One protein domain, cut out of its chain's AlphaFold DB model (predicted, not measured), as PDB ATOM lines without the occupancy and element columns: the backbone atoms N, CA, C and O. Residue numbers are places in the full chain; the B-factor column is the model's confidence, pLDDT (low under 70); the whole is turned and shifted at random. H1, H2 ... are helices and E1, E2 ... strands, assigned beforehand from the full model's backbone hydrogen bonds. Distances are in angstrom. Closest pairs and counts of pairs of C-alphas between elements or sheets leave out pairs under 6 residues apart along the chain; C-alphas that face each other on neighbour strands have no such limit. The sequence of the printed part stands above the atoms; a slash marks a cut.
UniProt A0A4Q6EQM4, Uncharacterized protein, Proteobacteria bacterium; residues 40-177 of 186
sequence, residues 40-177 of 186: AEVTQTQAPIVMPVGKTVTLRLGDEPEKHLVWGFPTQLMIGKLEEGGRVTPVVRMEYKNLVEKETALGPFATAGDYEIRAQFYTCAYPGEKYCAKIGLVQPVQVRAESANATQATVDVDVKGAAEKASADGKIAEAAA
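What this domain is: This is residues 40 to 177 of the 186 residues of an uncharacterized protein of Proteobacteria bacterium (UniProt A0A4Q6EQM4). What shape do these coordinates make? Two sheets partly face to face form a sandwich: a large, twisted sheet of E1, E2, E4, E5, E7 and E8, with the small sheet of E6, E3 and E9 over part of it. The long helix H2 packs on one end of the large sheet, near the start of E8, with its residues 159 to 171, and its residues 172 to 177 stick out. What is it made of, and how large is it? The printed part has 138 residues with nine named strands and two named helices, in the order E1 E2 E3 H1 E4 E5 E6 E7 E8 E9 H2, and is of the mixed class, helices and strands. The large sheet is branched and the small one, in the order E6, E3, E9, is mixed, with parallel and antiparallel pairs. The whole is compact, with a radius of gyration of the C-alphas of 16.4 A, yet elongated, spanning 55 by 30 by 26 A.

How they stand to each other: Which strands are neighbours in the largest sheet? E8, residues 131 to 144, has E1, residues 40 to 45, and E2, residues 49 to 52, on one side, both parallel to it, and E7, residues 113 to 123, antiparallel on the other side. The pairing is staggered: E1 lies beside residues 133 to 138 of E8, with N 42 and O 134 within hydrogen-bond range at 2.9 A, and E2 beside residues 141 to 144, with N 51 and O 142 at 2.9 A. E7 and E8 are a hairpin, with N 115 and O 141 at 2.7 A. What lies beyond E7? E4, residues 76 to 82, is its antiparallel neighbour, with N 78 and O 118 at 2.8 A. On the other side of E4 is E5, residues 88 to 95, in a hairpin with E4, with N 79 and O 92 at 2.9 A; E5 bends by 71 degrees at residue 91. How does the second sheet stand? E3, residues 57 to 60, is its inner strand, antiparallel to E6, residues 103 to 106, with N 59 and O 104 at 2.8 A, and parallel to E9, residues 153 to 156, with N 58 and O 153 at 2.8 A. In the sandwich, two sheets face to face, the facing parts are 9.3 A centre to centre and their planes 13 degrees apart. Where are the helices? H2, residues 159 to 177, is on the large sheet at a height of 4.9 A, over E8 and slantwise to it at 38 degrees on the local plane, and is only just not over E1 and E7, with 2 C-alphas falling on each; its closest C-alphas to E8 are those of Ser 167 and Tyr 131, 4.8 A apart. H1, residues 65 to 68, only grazes that sheet and touches residues 159 to 163 of H2 alone, the closest C-alphas being those of His 68 and Lys 160, 6.3 A apart. Every O i to N i+4 pair in H2 is within hydrogen-bond range, and H1 is too short for such a pair.

Where its parts are: Which elements are longest? From first to last C-alpha, E8 measures 41.7 A, E7 31.9 A and H2 26.9 A. Where are the anchor points? C-alpha 40, where E1 begins, is at (-17.614, 35.571, 52.017), and C-alpha 177, where H2 ends, is at (-25.896, 26.138, 62.937).

The domain as a whole: How far does it reach? The two C-alphas farthest apart are those of Glu 146 and Ala 177, 56.7 A. Is it unbroken and confident? The printed part has no cut and no long link. Its mean pLDDT is 85.2, and residues 147 to 152 are under 70.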
ATOM      1  N   ALA A  40     -18.882  35.964  51.422       89.62
ATOM      2  CA  ALA A  40     -17.614  35.571  52.017       89.62
ATOM      3  C   ALA A  40     -16.467  36.372  51.381       89.62
ATOM      4  O   ALA A  40     -16.320  36.396  50.155       89.62
ATOM      5  N   GLU A  41     -15.649  37.038  52.196       89.38
ATOM      6  CA  GLU A  41     -14.506  37.797  51.687       89.38
ATOM      7  C   GLU A  41     -13.351  36.865  51.310       89.38
ATOM      8  O   GLU A  41     -12.894  36.048  52.108       89.38
ATOM      9  N   VAL A  42     -12.860  37.012  50.079       86.44
ATOM     10  CA  VAL A  42     -11.717  36.268  49.547       86.44
ATOM     11  C   VAL A  42     -10.684  37.272  49.060       86.44
ATOM     12  O   VAL A  42     -10.849  37.883  48.007       86.44
ATOM     13  N   THR A  43      -9.606  37.468  49.814       86.00
ATOM     14  CA  THR A  43      -8.493  38.311  49.362       86.00
ATOM     15  C   THR A  43      -7.517  37.485  48.537       86.00
ATOM     16  O   THR A  43      -6.996  36.476  49.006       86.00
ATOM     17  N   GLN A  44      -7.258  37.928  47.310       81.06
ATOM     18  CA  GLN A  44      -6.239  37.375  46.429       81.06
ATOM     19  C   GLN A  44      -5.105  38.392  46.298       81.06
ATOM     20  O   GLN A  44      -5.267  39.457  45.702       81.06
ATOM     21  N   THR A  45      -3.954  38.041  46.862       78.44
ATOM     22  CA  THR A  45      -2.704  38.779  46.678       78.44
ATOM     23  C   THR A  45      -1.761  37.895  45.886       78.44
ATOM     24  O   THR A  45      -1.510  36.751  46.264       78.44
ATOM     25  N   GLN A  46      -1.252  38.418  44.778       78.12
ATOM     26  CA  GLN A  46      -0.365  37.703  43.866       78.12
ATOM     27  C   GLN A  46       1.038  38.324  43.872       78.12
ATOM     28  O   GLN A  46       1.260  39.413  44.407       78.12
ATOM     29  N   ALA A  47       2.010  37.592  43.322       79.56
ATOM     30  CA  ALA A  47       3.401  38.029  43.281       79.56
ATOM     31  C   ALA A  47       3.556  39.303  42.428       79.56
ATOM     32  O   ALA A  47       2.870  39.428  41.413       79.56
ATOM     33  N   PRO A  48       4.451  40.242  42.790       85.38
ATOM     34  CA  PRO A  48       4.650  41.464  42.021       85.38
ATOM     35  C   PRO A  48       5.006  41.200  40.557       85.38
ATOM     36  O   PRO A  48       5.885  40.393  40.253       85.38
ATOM     37  N   ILE A  49       4.348  41.923  39.653       87.50
ATOM     38  CA  ILE A  49       4.621  41.866  38.214       87.50
ATOM     39  C   ILE A  49       5.664  42.927  37.879       87.50
ATOM     40  O   ILE A  49       5.518  44.074  38.285       87.50
ATOM     41  N   VAL A  50       6.687  42.575  37.098       88.19
ATOM     42  CA  VAL A  50       7.662  43.536  36.558       88.19
ATOM     43  C   VAL A  50       7.578  43.521  35.037       88.19
ATOM     44  O   VAL A  50       7.714  42.461  34.425       88.19
ATOM     45  N   MET A  51       7.353  44.679  34.413       88.38
ATOM     46  CA  MET A  51       7.158  44.775  32.962       88.38
ATOM     47  C   MET A  51       7.720  46.070  32.355       88.38
ATOM     48  O   MET A  51       7.895  47.053  33.075       88.38
ATOM     49  N   PRO A  52       8.012  46.106  31.040       87.75
ATOM     50  CA  PRO A  52       8.461  47.325  30.379       87.75
ATOM     51  C   PRO A  52       7.314  48.310  30.088       87.75
ATOM     52  O   PRO A  52       6.148  47.922  29.981       87.75
ATOM     53  N   VAL A  53       7.658  49.590  29.907       88.69
ATOM     54  CA  VAL A  53       6.737  50.637  29.416       88.69
ATOM     55  C   VAL A  53       6.098  50.220  28.084       88.69
ATOM     56  O   VAL A  53       6.727  49.592  27.235       88.69
ATOM     57  N   GLY A  54       4.825  50.573  27.901       85.50
ATOM     58  CA  GLY A  54       4.057  50.286  26.689       85.50
ATOM     59  C   GLY A  54       3.455  48.878  26.633       85.50
ATOM     60  O   GLY A  54       2.799  48.543  25.649       85.50
ATOM     61  N   LYS A  55       3.650  48.048  27.664       87.12
ATOM     62  CA  LYS A  55       3.027  46.719  27.764       87.12
ATOM     63  C   LYS A  55       1.667  46.759  28.452       87.12
ATOM     64  O   LYS A  55       1.294  47.762  29.055       87.12
ATOM     65  N   THR A  56       0.940  45.650  28.348       87.94
ATOM     66  CA  THR A  56      -0.389  45.431  28.930       87.94
ATOM     67  C   THR A  56      -0.356  44.256  29.899       87.94
ATOM     68  O   THR A  56       0.339  43.266  29.655       87.94
ATOM     69  N   VAL A  57      -1.125  44.354  30.980       88.50
ATOM     70  CA  VAL A  57      -1.456  43.217  31.848       88.50
ATOM     71  C   VAL A  57      -2.791  42.653  31.380       88.50
ATOM     72  O   VAL A  57      -3.718  43.418  31.141       88.50
ATOM     73  N   THR A  58      -2.919  41.341  31.246       89.69
ATOM     74  CA  THR A  58      -4.199  40.701  30.927       89.69
ATOM     75  C   THR A  58      -4.806  40.149  32.206       89.69
ATOM     76  O   THR A  58      -4.211  39.299  32.864       89.69
ATOM     77  N   LEU A  59      -5.994  40.624  32.563       89.44
ATOM     78  CA  LEU A  59      -6.798  40.054  33.635       89.44
ATOM     79  C   LEU A  59      -7.653  38.923  33.065       89.44
ATOM     80  O   LEU A  59      -8.372  39.145  32.094       89.44
ATOM     81  N   ARG A  60      -7.601  37.734  33.660       91.19
ATOM     82  CA  ARG A  60      -8.390  36.573  33.230       91.19
ATOM     83  C   ARG A  60      -9.318  36.157  34.352       91.19
ATOM     84  O   ARG A  60      -8.857  35.858  35.445       91.19
ATOM     85  N   LEU A  61     -10.619  36.137  34.087       87.50
ATOM     86  CA  LEU A  61     -11.643  35.840  35.099       87.50
ATOM     87  C   LEU A  61     -12.055  34.357  35.136       87.50
ATOM     88  O   LEU A  61     -12.961  33.980  35.878       87.50
ATOM     89  N   GLY A  62     -11.393  33.520  34.334       83.88
ATOM     90  CA  GLY A  62     -11.713  32.103  34.180       83.88
ATOM     91  C   GLY A  62     -12.773  31.841  33.110       83.88
ATOM     92  O   GLY A  62     -13.002  32.658  32.218       83.88
ATOM     93  N   ASP A  63     -13.388  30.664  33.155       82.88
ATOM     94  CA  ASP A  63     -14.408  30.267  32.185       82.88
ATOM     95  C   ASP A  63     -15.789  30.816  32.571       82.88
ATOM     96  O   ASP A  63     -16.214  30.694  33.715       82.88
ATOM     97  N   GLU A  64     -16.486  31.400  31.592       83.75
ATOM     98  CA  GLU A  64     -17.869  31.897  31.713       83.75
ATOM     99  C   GLU A  64     -18.113  32.856  32.904       83.75
ATOM    100  O   GLU A  64     -19.058  32.662  33.677       83.75
ATOM    101  N   PRO A  65     -17.309  33.929  33.069       84.31
ATOM    102  CA  PRO A  65     -17.432  34.835  34.216       84.31
ATOM    103  C   PRO A  65     -18.810  35.506  34.309       84.31
ATOM    104  O   PRO A  65     -19.300  35.758  35.407       84.31
ATOM    105  N   GLU A  66     -19.483  35.728  33.179       85.12
ATOM    106  CA  GLU A  66     -20.847  36.266  33.092       85.12
ATOM    107  C   GLU A  66     -21.900  35.466  33.878       85.12
ATOM    108  O   GLU A  66     -22.885  36.040  34.338       85.12
ATOM    109  N   LYS A  67     -21.697  34.154  34.065       86.31
ATOM    110  CA  LYS A  67     -22.627  33.296  34.818       86.31
ATOM    111  C   LYS A  67     -22.454  33.422  36.325       86.31
ATOM    112  O   LYS A  67     -23.384  33.134  37.076       86.31
ATOM    113  N   HIS A  68     -21.263  33.828  36.749       87.56
ATOM    114  CA  HIS A  68     -20.865  33.859  38.147       87.56
ATOM    115  C   HIS A  68     -20.893  35.277  38.721       87.56
ATOM    116  O   HIS A  68     -21.264  35.467  39.877       87.56
ATOM    117  N   LEU A  69     -20.570  36.294  37.920       87.50
ATOM    118  CA  LEU A  69     -20.590  37.691  38.342       87.50
ATOM    119  C   LEU A  69     -22.011  38.180  38.648       87.50
ATOM    120  O   LEU A  69     -22.909  38.140  37.807       87.50
ATOM    121  N   VAL A  70     -22.201  38.738  39.843       83.88
ATOM    122  CA  VAL A  70     -23.524  39.157  40.314       83.88
ATOM    123  C   VAL A  70     -23.903  40.517  39.745       83.88
ATOM    124  O   VAL A  70     -23.283  41.541  40.045       83.88
ATOM    125  N   TRP A  71     -24.974  40.542  38.956       71.75
ATOM    126  CA  TRP A  71     -25.534  41.783  38.437       71.75
ATOM    127  C   TRP A  71     -26.159  42.630  39.559       71.75
ATOM    128  O   TRP A  71     -26.821  42.111  40.456       71.75
ATOM    129  N   GLY A  72     -25.948  43.947  39.515       70.19
ATOM    130  CA  GLY A  72     -26.445  44.887  40.531       70.19
ATOM    131  C   GLY A  72     -25.523  45.093  41.741       70.19
ATOM    132  O   GLY A  72     -25.787  45.993  42.537       70.19
ATOM    133  N   PHE A  73     -24.426  44.337  41.855       74.44
ATOM    134  CA  PHE A  73     -23.359  44.599  42.825       74.44
ATOM    135  C   PHE A  73     -22.172  45.290  42.142       74.44
ATOM    136  O   PHE A  73     -21.878  45.000  40.979       74.44
ATOM    137  N   PRO A  74     -21.491  46.233  42.821       70.00
ATOM    138  CA  PRO A  74     -20.434  47.024  42.206       70.00
ATOM    139  C   PRO A  74     -19.178  46.170  41.998       70.00
ATOM    140  O   PRO A  74     -18.307  46.130  42.862       70.00
ATOM    141  N   THR A  75     -19.054  45.500  40.851       82.31
ATOM    142  CA  THR A  75     -17.754  44.971  40.426       82.31
ATOM    143  C   THR A  75     -16.935  46.099  39.814       82.31
ATOM    144  O   THR A  75     -17.401  46.847  38.947       82.31
ATOM    145  N   GLN A  76     -15.726  46.283  40.331       84.31
ATOM    146  CA  GLN A  76     -14.862  47.392  39.948       84.31
ATOM    147  C   GLN A  76     -13.431  46.913  39.816       84.31
ATOM    148  O   GLN A  76     -12.943  46.147  40.643       84.31
ATOM    149  N   LEU A  77     -12.755  47.426  38.799       86.94
ATOM    150  CA  LEU A  77     -11.330  47.267  38.595       86.94
ATOM    151  C   LEU A  77     -10.710  48.653  38.483       86.94
ATOM    152  O   LEU A  77     -11.182  49.510  37.737       86.94
ATOM    153  N   MET A  78      -9.654  48.880  39.242       89.38
ATOM    154  CA  MET A  78      -8.935  50.137  39.280       89.38
ATOM    155  C   MET A  78      -7.448  49.860  39.163       89.38
ATOM    156  O   MET A  78      -6.900  49.024  39.875       89.38
ATOM    157  N   ILE A  79      -6.794  50.611  38.292       88.38
ATOM    158  CA  ILE A  79      -5.344  50.664  38.195       88.38
ATOM    159  C   ILE A  79      -4.941  52.013  38.753       88.38
ATOM    160  O   ILE A  79      -5.360  53.041  38.220       88.38
ATOM    161  N   GLY A  80      -4.157  52.021  39.821       88.62
ATOM    162  CA  GLY A  80      -3.616  53.243  40.391       88.62
ATOM    163  C   GLY A  80      -2.103  53.302  40.261       88.62
ATOM    164  O   GLY A  80      -1.442  52.278  40.366       88.62
ATOM    165  N   LYS A  81      -1.551  54.488  40.026       89.44
ATOM    166  CA  LYS A  81      -0.113  54.738  40.139       89.44
ATOM    167  C   LYS A  81       0.208  55.055  41.596       89.44
ATOM    168  O   LYS A  81      -0.509  55.841  42.216       89.44
ATOM    169  N   LEU A  82       1.247  54.435  42.137       89.62
ATOM    170  CA  LEU A  82       1.742  54.717  43.476       89.62
ATOM    171  C   LEU A  82       2.624  55.971  43.421       89.62
ATOM    172  O   LEU A  82       3.599  56.025  42.672       89.62
ATOM    173  N   GLU A  83       2.252  56.993  44.183       88.06
ATOM    174  CA  GLU A  83       3.007  58.240  44.312       88.06
ATOM    175  C   GLU A  83       3.939  58.207  45.532       88.06
ATOM    176  O   GLU A  83       3.742  57.436  46.481       88.06
ATOM    177  N   GLU A  84       4.948  59.083  45.523       73.31
ATOM    178  CA  GLU A  84       5.858  59.296  46.651       73.31
ATOM    179  C   GLU A  84       5.049  59.748  47.882       73.31
ATOM    180  O   GLU A  84       4.514  60.853  47.932       73.31
ATOM    181  N   GLY A  85       4.892  58.849  48.857       75.12
ATOM    182  CA  GLY A  85       4.008  59.032  50.018       75.12
ATOM    183  C   GLY A  85       2.955  57.934  50.196       75.12
ATOM    184  O   GLY A  85       2.164  57.996  51.135       75.12
ATOM    185  N   GLY A  86       2.928  56.924  49.318       77.50
ATOM    186  CA  GLY A  86       2.023  55.773  49.432       77.50
ATOM    187  C   GLY A  86       0.584  56.071  49.001       77.50
ATOM    188  O   GLY A  86      -0.306  55.238  49.168       77.50
ATOM    189  N   ARG A  87       0.343  57.257  48.433       82.94
ATOM    190  CA  ARG A  87      -0.940  57.615  47.832       82.94
ATOM    191  C   ARG A  87      -1.084  56.886  46.498       82.94
ATOM    192  O   ARG A  87      -0.170  56.889  45.682       82.94
ATOM    193  N   VAL A  88      -2.247  56.281  46.274       83.75
ATOM    194  CA  VAL A  88      -2.581  55.613  45.011       83.75
ATOM    195  C   VAL A  88      -3.485  56.534  44.196       83.75
ATOM    196  O   VAL A  88      -4.615  56.813  44.602       83.75
ATOM    197  N   THR A  89      -2.995  57.006  43.052       85.50
ATOM    198  CA  THR A  89      -3.752  57.873  42.140       85.50
ATOM    199  C   THR A  89      -4.366  57.031  41.022       85.50
ATOM    200  O   THR A  89      -3.620  56.379  40.290       85.50
ATOM    201  N   PRO A  90      -5.704  57.004  40.864       84.44
ATOM    202  CA  PRO A  90      -6.355  56.177  39.854       84.44
ATOM    203  C   PRO A  90      -5.995  56.654  38.442       84.44
ATOM    204  O   PRO A  90      -6.178  57.820  38.104       84.44
ATOM    205  N   VAL A  91      -5.511  55.731  37.615       85.50
ATOM    206  CA  VAL A  91      -5.145  55.947  36.206       85.50
ATOM    207  C   VAL A  91      -6.209  55.366  35.280       85.50
ATOM    208  O   VAL A  91      -6.583  55.993  34.294       85.50
ATOM    209  N   VAL A  92      -6.722  54.180  35.608       84.69
ATOM    210  CA  VAL A  92      -7.797  53.519  34.860       84.69
ATOM    211  C   VAL A  92      -8.836  53.014  35.847       84.69
ATOM    212  O   VAL A  92      -8.489  52.444  36.882       84.69
ATOM    213  N   ARG A  93     -10.114  53.201  35.513       86.50
ATOM    214  CA  ARG A  93     -11.239  52.613  36.238       86.50
ATOM    215  C   ARG A  93     -12.163  51.916  35.253       86.50
ATOM    216  O   ARG A  93     -12.588  52.517  34.272       86.50
ATOM    217  N   MET A  94     -12.471  50.660  35.533       84.69
ATOM    218  CA  MET A  94     -13.406  49.841  34.778       84.69
ATOM    219  C   MET A  94     -14.495  49.331  35.716       84.69
ATOM    220  O   MET A  94     -14.255  49.055  36.894       84.69
ATOM    221  N   GLU A  95     -15.705  49.230  35.184       83.38
ATOM    222  CA  GLU A  95     -16.891  48.761  35.896       83.38
ATOM    223  C   GLU A  95     -17.408  47.474  35.252       83.38
ATOM    224  O   GLU A  95     -16.983  47.118  34.151       83.38
ATOM    225  N   TYR A  96     -18.370  46.829  35.915       75.81
ATOM    226  CA  TYR A  96     -19.020  45.579  35.504       75.81
ATOM    227  C   TYR A  96     -19.159  45.384  33.988       75.81
ATOM    228  O   TYR A  96     -18.760  44.348  33.474       75.81
ATOM    229  N   LYS A  97     -19.680  46.379  33.255       77.19
ATOM    230  CA  LYS A  97     -19.942  46.270  31.806       77.19
ATOM    231  C   LYS A  97     -18.712  45.888  30.977       77.19
ATOM    232  O   LYS A  97     -18.872  45.237  29.957       77.19
ATOM    233  N   ASN A  98     -17.521  46.274  31.423       75.19
ATOM    234  CA  ASN A  98     -16.264  46.010  30.725       75.19
ATOM    235  C   ASN A  98     -15.511  44.800  31.309       75.19
ATOM    236  O   ASN A  98     -14.410  44.501  30.867       75.19
ATOM    237  N   LEU A  99     -16.062  44.162  32.348       80.25
ATOM    238  CA  LEU A  99     -15.438  43.082  33.122       80.25
ATOM    239  C   LEU A  99     -16.217  41.763  33.013       80.25
ATOM    240  O   LEU A  99     -15.925  40.822  33.738       80.25
ATOM    241  N   VAL A 100     -17.233  41.690  32.151       79.88
ATOM    242  CA  VAL A 100     -17.947  40.433  31.852       79.88
ATOM    243  C   VAL A 100     -17.190  39.555  30.860       79.88
ATOM    244  O   VAL A 100     -17.539  38.396  30.666       79.88
ATOM    245  N   GLU A 101     -16.157  40.100  30.224       83.56
ATOM    246  CA  GLU A 101     -15.323  39.366  29.285       83.56
ATOM    247  C   GLU A 101     -14.395  38.398  30.025       83.56
ATOM    248  O   GLU A 101     -13.933  38.658  31.137       83.56
ATOM    249  N   LYS A 102     -14.094  37.268  29.381       85.50
ATOM    250  CA  LYS A 102     -13.165  36.261  29.912       85.50
ATOM    251  C   LYS A 102     -11.770  36.834  30.164       85.50
ATOM    252  O   LYS A 102     -11.122  36.469  31.148       85.50
ATOM    253  N   GLU A 103     -11.315  37.706  29.271       87.81
ATOM    254  CA  GLU A 103     -10.004  38.338  29.338       87.81
ATOM    255  C   GLU A 103     -10.162  39.841  29.128       87.81
ATOM    256  O   GLU A 103     -10.781  40.272  28.163       87.81
ATOM    257  N   THR A 104      -9.590  40.640  30.023       87.12
ATOM    258  CA  THR A 104      -9.628  42.101  29.944       87.12
ATOM    259  C   THR A 104      -8.206  42.639  29.927       87.12
ATOM    260  O   THR A 104      -7.418  42.391  30.841       87.12
ATOM    261  N   ALA A 105      -7.866  43.393  28.885       87.56
ATOM    262  CA  ALA A 105      -6.565  44.040  28.781       87.56
ATOM    263  C   ALA A 105      -6.502  45.303  29.653       87.56
ATOM    264  O   ALA A 105      -7.375  46.168  29.602       87.56
ATOM    265  N   LEU A 106      -5.428  45.421  30.427       86.56
ATOM    266  CA  LEU A 106      -5.130  46.518  31.338       86.56
ATOM    267  C   LEU A 106      -3.879  47.249  30.850       86.56
ATOM    268  O   LEU A 106      -2.769  46.714  30.903       86.56
ATOM    269  N   GLY A 107      -4.062  48.471  30.353       81.38
ATOM    270  CA  GLY A 107      -2.999  49.288  29.765       81.38
ATOM    271  C   GLY A 107      -3.278  49.656  28.301       81.38
ATOM    272  O   GLY A 107      -4.428  49.583  27.870       81.38
ATOM    273  N   PRO A 108      -2.254  50.063  27.526       84.00
ATOM    274  CA  PRO A 108      -0.821  50.009  27.835       84.00
ATOM    275  C   PRO A 108      -0.374  51.002  28.918       84.00
ATOM    276  O   PRO A 108      -0.906  52.105  29.032       84.00
ATOM    277  N   PHE A 109       0.636  50.630  29.708       86.56
ATOM    278  CA  PHE A 109       1.213  51.517  30.726       86.56
ATOM    279  C   PHE A 109       2.168  52.529  30.081       86.56
ATOM    280  O   PHE A 109       3.262  52.174  29.650       86.56
ATOM    281  N   ALA A 110       1.749  53.795  30.009       84.19
ATOM    282  CA  ALA A 110       2.463  54.838  29.269       84.19
ATOM    283  C   ALA A 110       3.747  55.352  29.948       84.19
ATOM    284  O   ALA A 110       4.622  55.882  29.269       84.19
ATOM    285  N   THR A 111       3.874  55.221  31.272       87.81
ATOM    286  CA  THR A 111       5.026  55.744  32.025       87.81
ATOM    287  C   THR A 111       5.613  54.686  32.942       87.81
ATOM    288  O   THR A 111       4.878  53.856  33.469       87.81
ATOM    289  N   ALA A 112       6.921  54.757  33.181       89.06
ATOM    290  CA  ALA A 112       7.553  53.975  34.232       89.06
ATOM    291  C   ALA A 112       7.053  54.417  35.621       89.06
ATOM    292  O   ALA A 112       6.640  55.569  35.824       89.06
ATOM    293  N   GLY A 113       7.084  53.485  36.567       90.00
ATOM    294  CA  GLY A 113       6.673  53.691  37.950       90.00
ATOM    295  C   GLY A 113       6.037  52.450  38.559       90.00
ATOM    296  O   GLY A 113       5.835  51.436  37.888       90.00
ATOM    297  N   ASP A 114       5.707  52.563  39.838       91.44
ATOM    298  CA  ASP A 114       4.977  51.534  40.562       91.44
ATOM    299  C   ASP A 114       3.470  51.784  40.434       91.44
ATOM    300  O   ASP A 114       2.978  52.910  40.534       91.44
ATOM    301  N   TYR A 115       2.733  50.715  40.177       90.75
ATOM    302  CA  TYR A 115       1.295  50.686  39.985       90.75
ATOM    303  C   TYR A 115       0.683  49.612  40.880       90.75
ATOM    304  O   TYR A 115       1.325  48.634  41.260       90.75
ATOM    305  N   GLU A 116      -0.596  49.772  41.181       90.62
ATOM    306  CA  GLU A 116      -1.377  48.811  41.933       90.62
ATOM    307  C   GLU A 116      -2.700  48.556  41.215       90.62
ATOM    308  O   GLU A 116      -3.487  49.475  40.970       90.62
ATOM    309  N   ILE A 117      -2.941  47.296  40.864       89.81
ATOM    310  CA  ILE A 117      -4.222  46.836  40.346       89.81
ATOM    311  C   ILE A 117      -5.059  46.399  41.545       89.81
ATOM    312  O   ILE A 117      -4.704  45.458  42.258       89.81
ATOM    313  N   ARG A 118      -6.181  47.081  41.758       90.38
ATOM    314  CA  ARG A 118      -7.183  46.749  42.769       90.38
ATOM    315  C   ARG A 118      -8.464  46.332  42.079       90.38
ATOM    316  O   ARG A 118      -8.993  47.095  41.272       90.38
ATOM    317  N   ALA A 119      -8.997  45.169  42.422       89.31
ATOM    318  CA  ALA A 119     -10.284  44.734  41.899       89.31
ATOM    319  C   ALA A 119     -11.195  44.210  43.001       89.31
ATOM    320  O   ALA A 119     -10.737  43.656  43.999       89.31
ATOM    321  N   GLN A 120     -12.492  44.388  42.800       91.00
ATOM    322  CA  GLN A 120     -13.534  43.824  43.638       91.00
ATOM    323  C   GLN A 120     -14.544  43.123  42.741       91.00
ATOM    324  O   GLN A 120     -15.158  43.764  41.886       91.00
ATOM    325  N   PHE A 121     -14.716  41.819  42.940       90.69
ATOM    326  CA  PHE A 121     -15.697  41.014  42.218       90.69
ATOM    327  C   PHE A 121     -16.693  40.415  43.194       90.69
ATOM    328  O   PHE A 121     -16.311  39.822  44.197       90.69
ATOM    329  N   TYR A 122     -17.973  40.550  42.876       91.25
ATOM    330  CA  TYR A 122     -19.055  39.881  43.580       91.25
ATOM    331  C   TYR A 122     -19.488  38.704  42.714       91.25
ATOM    332  O   TYR A 122     -19.845  38.906  41.552       91.25
ATOM    333  N   THR A 123     -19.412  37.491  43.257       91.00
ATOM    334  CA  THR A 123     -19.613  36.246  42.509       91.00
ATOM    335  C   THR A 123     -20.506  35.264  43.268       91.00
ATOM    336  O   THR A 123     -20.399  35.160  44.486       91.00
ATOM    337  N   CYS A 124     -21.378  34.542  42.570       91.25
ATOM    338  CA  CYS A 124     -22.201  33.455  43.111       91.25
ATOM    339  C   CYS A 124     -22.080  32.219  42.202       91.25
ATOM    340  O   CYS A 124     -21.778  32.345  41.012       91.25
ATOM    341  N   ALA A 125     -22.320  31.010  42.720       89.56
ATOM    342  CA  ALA A 125     -22.232  29.807  41.889       89.56
ATOM    343  C   ALA A 125     -23.406  29.727  40.899       89.56
ATOM    344  O   ALA A 125     -23.245  29.204  39.799       89.56
ATOM    345  N   TYR A 126     -24.567  30.282  41.262       86.50
ATOM    346  CA  TYR A 126     -25.726  30.440  40.381       86.50
ATOM    347  C   TYR A 126     -26.588  31.662  40.763       86.50
ATOM    348  O   TYR A 126     -26.533  32.140  41.902       86.50
ATOM    349  N   PRO A 127     -27.423  32.181  39.840       81.56
ATOM    350  CA  PRO A 127     -28.322  33.296  40.125       81.56
ATOM    351  C   PRO A 127     -29.287  33.004  41.282       81.56
ATOM    352  O   PRO A 127     -29.920  31.950  41.326       81.56
ATOM    353  N   GLY A 128     -29.436  33.962  42.201       79.19
ATOM    354  CA  GLY A 128     -30.328  33.838  43.361       79.19
ATOM    355  C   GLY A 128     -29.768  32.992  44.510       79.19
ATOM    356  O   GLY A 128     -30.480  32.731  45.478       79.19
ATOM    357  N   GLU A 129     -28.510  32.565  44.424       85.94
ATOM    358  CA  GLU A 129     -27.838  31.902  45.529       85.94
ATOM    359  C   GLU A 129     -27.655  32.835  46.736       85.94
ATOM    360  O   GLU A 129     -27.366  34.023  46.603       85.94
ATOM    361  N   LYS A 130     -27.824  32.270  47.937       87.19
ATOM    362  CA  LYS A 130     -27.642  32.989  49.201       87.19
ATOM    363  C   LYS A 130     -26.170  33.143  49.585       87.19
ATOM    364  O   LYS A 130     -25.825  34.142  50.192       87.19
ATOM    365  N   TYR A 131     -25.334  32.152  49.290       91.12
ATOM    366  CA  TYR A 131     -23.934  32.096  49.712       91.12
ATOM    367  C   TYR A 131     -23.022  32.416  48.532       91.12
ATOM    368  O   TYR A 131     -22.859  31.605  47.625       91.12
ATOM    369  N   CYS A 132     -22.455  33.611  48.552       92.00
ATOM    370  CA  CYS A 132     -21.686  34.200  47.470       92.00
ATOM    371  C   CYS A 132     -20.308  34.640  47.982       92.00
ATOM    372  O   CYS A 132     -20.035  34.636  49.182       92.00
ATOM    373  N   ALA A 133     -19.417  35.024  47.076       92.44
ATOM    374  CA  ALA A 133     -18.070  35.481  47.391       92.44
ATOM    375  C   ALA A 133     -17.864  36.938  46.964       92.44
ATOM    376  O   ALA A 133     -18.340  37.379  45.915       92.44
ATOM    377  N   LYS A 134     -17.110  37.678  47.774       92.94
ATOM    378  CA  LYS A 134     -16.547  38.984  47.433       92.94
ATOM    379  C   LYS A 134     -15.038  38.825  47.314       92.94
ATOM    380  O   LYS A 134     -14.330  38.733  48.316       92.94
ATOM    381  N   ILE A 135     -14.549  38.796  46.084       91.25
ATOM    382  CA  ILE A 135     -13.126  38.675  45.783       91.25
ATOM    383  C   ILE A 135     -12.504  40.068  45.812       91.25
ATOM    384  O   ILE A 135     -12.922  40.939  45.055       91.25
ATOM    385  N   GLY A 136     -11.503  40.272  46.661       91.50
ATOM    386  CA  GLY A 136     -10.637  41.448  46.648       91.50
ATOM    387  C   GLY A 136      -9.279  41.094  46.051       91.50
ATOM    388  O   GLY A 136      -8.525  40.353  46.672       91.50
ATOM    389  N   LEU A 137      -8.961  41.625  44.873       89.88
ATOM    390  CA  LEU A 137      -7.648  41.493  44.243       89.88
ATOM    391  C   LEU A 137      -6.790  42.710  44.586       89.88
ATOM    392  O   LEU A 137      -7.229  43.845  44.386       89.88
ATOM    393  N   VAL A 138      -5.558  42.465  45.028       90.38
ATOM    394  CA  VAL A 138      -4.510  43.485  45.134       90.38
ATOM    395  C   VAL A 138      -3.245  42.946  44.476       90.38
ATOM    396  O   VAL A 138      -2.654  41.973  44.945       90.38
ATOM    397  N   GLN A 139      -2.837  43.577  43.380       89.69
ATOM    398  CA  GLN A 139      -1.697  43.157  42.574       89.69
ATOM    399  C   GLN A 139      -0.738  44.337  42.346       89.69
ATOM    400  O   GLN A 139      -1.079  45.267  41.608       89.69
ATOM    401  N   PRO A 140       0.473  44.312  42.931       90.94
ATOM    402  CA  PRO A 140       1.501  45.305  42.641       90.94
ATOM    403  C   PRO A 140       2.127  45.059  41.260       90.94
ATOM    404  O   PRO A 140       2.432  43.920  40.893       90.94
ATOM    405  N   VAL A 141       2.326  46.130  40.497       89.94
ATOM    406  CA  VAL A 141       2.893  46.117  39.143       89.94
ATOM    407  C   VAL A 141       3.985  47.176  39.049       89.94
ATOM    408  O   VAL A 141       3.727  48.357  39.238       89.94
ATOM    409  N   GLN A 142       5.202  46.774  38.713       90.56
ATOM    410  CA  GLN A 142       6.331  47.669  38.508       90.56
ATOM    411  C   GLN A 142       6.629  47.809  37.016       90.56
ATOM    412  O   GLN A 142       7.023  46.849  36.347       90.56
ATOM    413  N   VAL A 143       6.475  49.026  36.499       89.81
ATOM    414  CA  VAL A 143       6.729  49.359  35.096       89.81
ATOM    415  C   VAL A 143       8.099  50.022  34.974       89.81
ATOM    416  O   VAL A 143       8.333  51.087  35.547       89.81
ATOM    417  N   ARG A 144       9.018  49.409  34.222       87.81
ATOM    418  CA  ARG A 144      10.400  49.887  34.030       87.81
ATOM    419  C   ARG A 144      10.620  50.425  32.615       87.81
ATOM    420  O   ARG A 144      10.002  49.957  31.664       87.81
ATOM    421  N   ALA A 145      11.511  51.405  32.473       79.31
ATOM    422  CA  ALA A 145      11.856  51.989  31.172       79.31
ATOM    423  C   ALA A 145      12.685  51.044  30.279       79.31
ATOM    424  O   ALA A 145      12.696  51.197  29.061       79.31
ATOM    425  N   GLU A 146      13.367  50.063  30.872       75.12
ATOM    426  CA  GLU A 146      14.221  49.109  30.165       75.12
ATOM    427  C   GLU A 146      13.429  47.913  29.622       75.12
ATOM    428  O   GLU A 146      12.414  47.513  30.198       75.12
ATOM    429  N   SER A 147      13.917  47.304  28.536       59.88
ATOM    430  CA  SER A 147      13.331  46.101  27.939       59.88
ATOM    431  C   SER A 147      13.509  44.890  28.861       59.88
ATOM    432  O   SER A 147      14.441  44.102  28.714       59.88
ATOM    433  N   ALA A 148      12.605  44.711  29.819       58.53
ATOM    434  CA  ALA A 148      12.436  43.412  30.450       58.53
ATOM    435  C   ALA A 148      11.899  42.420  29.398       58.53
ATOM    436  O   ALA A 148      11.000  42.757  28.628       58.53
ATOM    437  N   ASN A 149      12.411  41.184  29.382       55.09
ATOM    438  CA  ASN A 149      11.974  40.112  28.467       55.09
ATOM    439  C   ASN A 149      10.493  39.699  28.634       55.09
ATOM    440  O   ASN A 149      10.014  38.820  27.922       55.09
ATOM    441  N   ALA A 150       9.757  40.307  29.569       57.97
ATOM    442  CA  ALA A 150       8.343  40.044  29.785       57.97
ATOM    443  C   ALA A 150       7.499  40.786  28.735       57.97
ATOM    444  O   ALA A 150       7.313  42.004  28.785       57.97
ATOM    445  N   THR A 151       6.999  40.044  27.748       59.09
ATOM    446  CA  THR A 151       6.183  40.579  26.653       59.09
ATOM    447  C   THR A 151       4.747  40.883  27.073       59.09
ATOM    448  O   THR A 151       4.193  41.846  26.547       59.09
ATOM    449  N   GLN A 152       4.188  40.123  28.023       67.81
ATOM    450  CA  GLN A 152       2.840  40.244  28.594       67.81
ATOM    451  C   GLN A 152       2.826  39.593  29.985       67.81
ATOM    452  O   GLN A 152       3.517  38.598  30.204       67.81
ATOM    453  N   ALA A 153       2.054  40.153  30.916       82.06
ATOM    454  CA  ALA A 153       1.816  39.556  32.227       82.06
ATOM    455  C   ALA A 153       0.329  39.241  32.380       82.06
ATOM    456  O   ALA A 153      -0.514  40.025  31.945       82.06
ATOM    457  N   THR A 154       0.028  38.111  33.006       87.56
ATOM    458  CA  THR A 154      -1.338  37.631  33.197       87.56
ATOM    459  C   THR A 154      -1.650  37.582  34.682       87.56
ATOM    460  O   THR A 154      -0.830  37.109  35.466       87.56
ATOM    461  N   VAL A 155      -2.831  38.070  35.051       87.81
ATOM    462  CA  VAL A 155      -3.391  37.966  36.398       87.81
ATOM    463  C   VAL A 155      -4.645  37.116  36.293       87.81
ATOM    464  O   VAL A 155      -5.648  37.557  35.730       87.81
ATOM    465  N   ASP A 156      -4.585  35.894  36.808       89.25
ATOM    466  CA  ASP A 156      -5.735  34.997  36.841       89.25
ATOM    467  C   ASP A 156      -6.535  35.236  38.130       89.25
ATOM    468  O   ASP A 156      -5.983  35.221  39.229       89.25
ATOM    469  N   VAL A 157      -7.839  35.463  38.000       87.88
ATOM    470  CA  VAL A 157      -8.789  35.588  39.108       87.88
ATOM    471  C   VAL A 157      -9.790  34.454  38.990       87.88
ATOM    472  O   VAL A 157     -10.575  34.394  38.046       87.88
ATOM    473  N   ASP A 158      -9.782  33.558  39.972       88.12
ATOM    474  CA  ASP A 158     -10.694  32.417  39.996       88.12
ATOM    475  C   ASP A 158     -12.085  32.819  40.516       88.12
ATOM    476  O   ASP A 158     -12.401  32.682  41.701       88.12
ATOM    477  N   VAL A 159     -12.913  33.370  39.621       89.50
ATOM    478  CA  VAL A 159     -14.279  33.821  39.937       89.50
ATOM    479  C   VAL A 159     -15.203  32.641  40.246       89.50
ATOM    480  O   VAL A 159     -16.017  32.723  41.172       89.50
ATOM    481  N   LYS A 160     -15.064  31.548  39.491       90.88
ATOM    482  CA  LYS A 160     -15.881  30.340  39.623       90.88
ATOM    483  C   LYS A 160     -15.548  29.576  40.900       90.88
ATOM    484  O   LYS A 160     -16.447  29.317  41.695       90.88
ATOM    485  N   GLY A 161     -14.277  29.258  41.133       90.06
ATOM    486  CA  GLY A 161     -13.864  28.506  42.316       90.06
ATOM    487  C   GLY A 161     -14.145  29.268  43.609       90.06
ATOM    488  O   GLY A 161     -14.584  28.668  44.589       90.06
ATOM    489  N   ALA A 162     -14.005  30.599  43.610       90.50
ATOM    490  CA  ALA A 162     -14.415  31.421  44.747       90.50
ATOM    491  C   ALA A 162     -15.928  31.338  45.020       90.50
ATOM    492  O   ALA A 162     -16.331  31.215  46.176       90.50
ATOM    493  N   ALA A 163     -16.760  31.369  43.973       91.62
ATOM    494  CA  ALA A 163     -18.209  31.212  44.086       91.62
ATOM    495  C   ALA A 163     -18.617  29.822  44.597       91.62
ATOM    496  O   ALA A 163     -19.386  29.715  45.551       91.62
ATOM    497  N   GLU A 164     -18.087  28.757  43.995       92.25
ATOM    498  CA  GLU A 164     -18.387  27.372  44.382       92.25
ATOM    499  C   GLU A 164     -17.941  27.079  45.817       92.25
ATOM    500  O   GLU A 164     -18.671  26.450  46.588       92.25
ATOM    501  N   LYS A 165     -16.772  27.592  46.209       92.19
ATOM    502  CA  LYS A 165     -16.275  27.471  47.578       92.19
ATOM    503  C   LYS A 165     -17.168  28.213  48.569       92.19
ATOM    504  O   LYS A 165     -17.573  27.622  49.564       92.19
ATOM    505  N   ALA A 166     -17.521  29.469  48.287       91.75
ATOM    506  CA  ALA A 166     -18.408  30.240  49.159       91.75
ATOM    507  C   ALA A 166     -19.782  29.567  49.316       91.75
ATOM    508  O   ALA A 166     -20.313  29.488  50.425       91.75
ATOM    509  N   SER A 167     -20.316  29.011  48.225       92.06
ATOM    510  CA  SER A 167     -21.540  28.209  48.225       92.06
ATOM    511  C   SER A 167     -21.451  27.008  49.170       92.06
ATOM    512  O   SER A 167     -22.327  26.806  50.018       92.06
ATOM    513  N   ALA A 168     -20.391  26.208  49.030       92.56
ATOM    514  CA  ALA A 168     -20.180  25.010  49.831       92.56
ATOM    515  C   ALA A 168     -19.983  25.350  51.316       92.56
ATOM    516  O   ALA A 168     -20.689  24.804  52.168       92.56
ATOM    517  N   ASP A 169     -19.090  26.295  51.617       91.50
ATOM    518  CA  ASP A 169     -18.760  26.710  52.981       91.50
ATOM    519  C   ASP A 169     -19.991  27.289  53.698       91.50
ATOM    520  O   ASP A 169     -20.283  26.926  54.841       91.50
ATOM    521  N   GLY A 170     -20.780  28.120  53.007       87.81
ATOM    522  CA  GLY A 170     -22.010  28.697  53.550       87.81
ATOM    523  C   GLY A 170     -23.082  27.649  53.869       87.81
ATOM    524  O   GLY A 170     -23.698  27.688  54.938       87.81
ATOM    525  N   LYS A 171     -23.262  26.651  52.994       89.94
ATOM    526  CA  LYS A 171     -24.192  25.527  53.222       89.94
ATOM    527  C   LYS A 171     -23.767  24.667  54.414       89.94
ATOM    528  O   LYS A 171     -24.619  24.267  55.211       89.94
ATOM    529  N   ILE A 172     -22.467  24.406  54.561       90.81
ATOM    530  CA  ILE A 172     -21.916  23.652  55.696       90.81
ATOM    531  C   ILE A 172     -22.125  24.427  57.003       90.81
ATOM    532  O   ILE A 172     -22.612  23.858  57.983       90.81
ATOM    533  N   ALA A 173     -21.823  25.729  57.014       87.75
ATOM    534  CA  ALA A 173     -22.013  26.584  58.183       87.75
ATOM    535  C   ALA A 173     -23.488  26.655  58.614       87.75
ATOM    536  O   ALA A 173     -23.794  26.560  59.805       87.75
ATOM    537  N   GLU A 174     -24.421  26.751  57.661       87.06
ATOM    538  CA  GLU A 174     -25.856  26.730  57.951       87.06
ATOM    539  C   GLU A 174     -26.310  25.385  58.533       87.06
ATOM    540  O   GLU A 174     -27.066  25.355  59.509       87.06
ATOM    541  N   ALA A 175     -25.847  24.269  57.963       86.75
ATOM    542  CA  ALA A 175     -26.165  22.937  58.468       86.75
ATOM    543  C   ALA A 175     -25.662  22.748  59.910       86.75
ATOM    544  O   ALA A 175     -26.414  22.279  60.768       86.75
ATOM    545  N   ALA A 176     -24.436  23.194  60.201       86.31
ATOM    546  CA  ALA A 176     -23.866  23.168  61.545       86.31
ATOM    547  C   ALA A 176     -24.659  24.047  62.532       86.31
ATOM    548  O   ALA A 176     -24.939  23.628  63.657       86.31
ATOM    549  N   ALA A 177     -25.085  25.244  62.111       84.69
ATOM    550  CA  ALA A 177     -25.896  26.138  62.937       84.69
ATOM    551  C   ALA A 177     -27.271  25.537  63.271       84.69
ATOM    552  O   ALA A 177     -27.717  25.614  64.418       84.69
TER     553      ALA A 177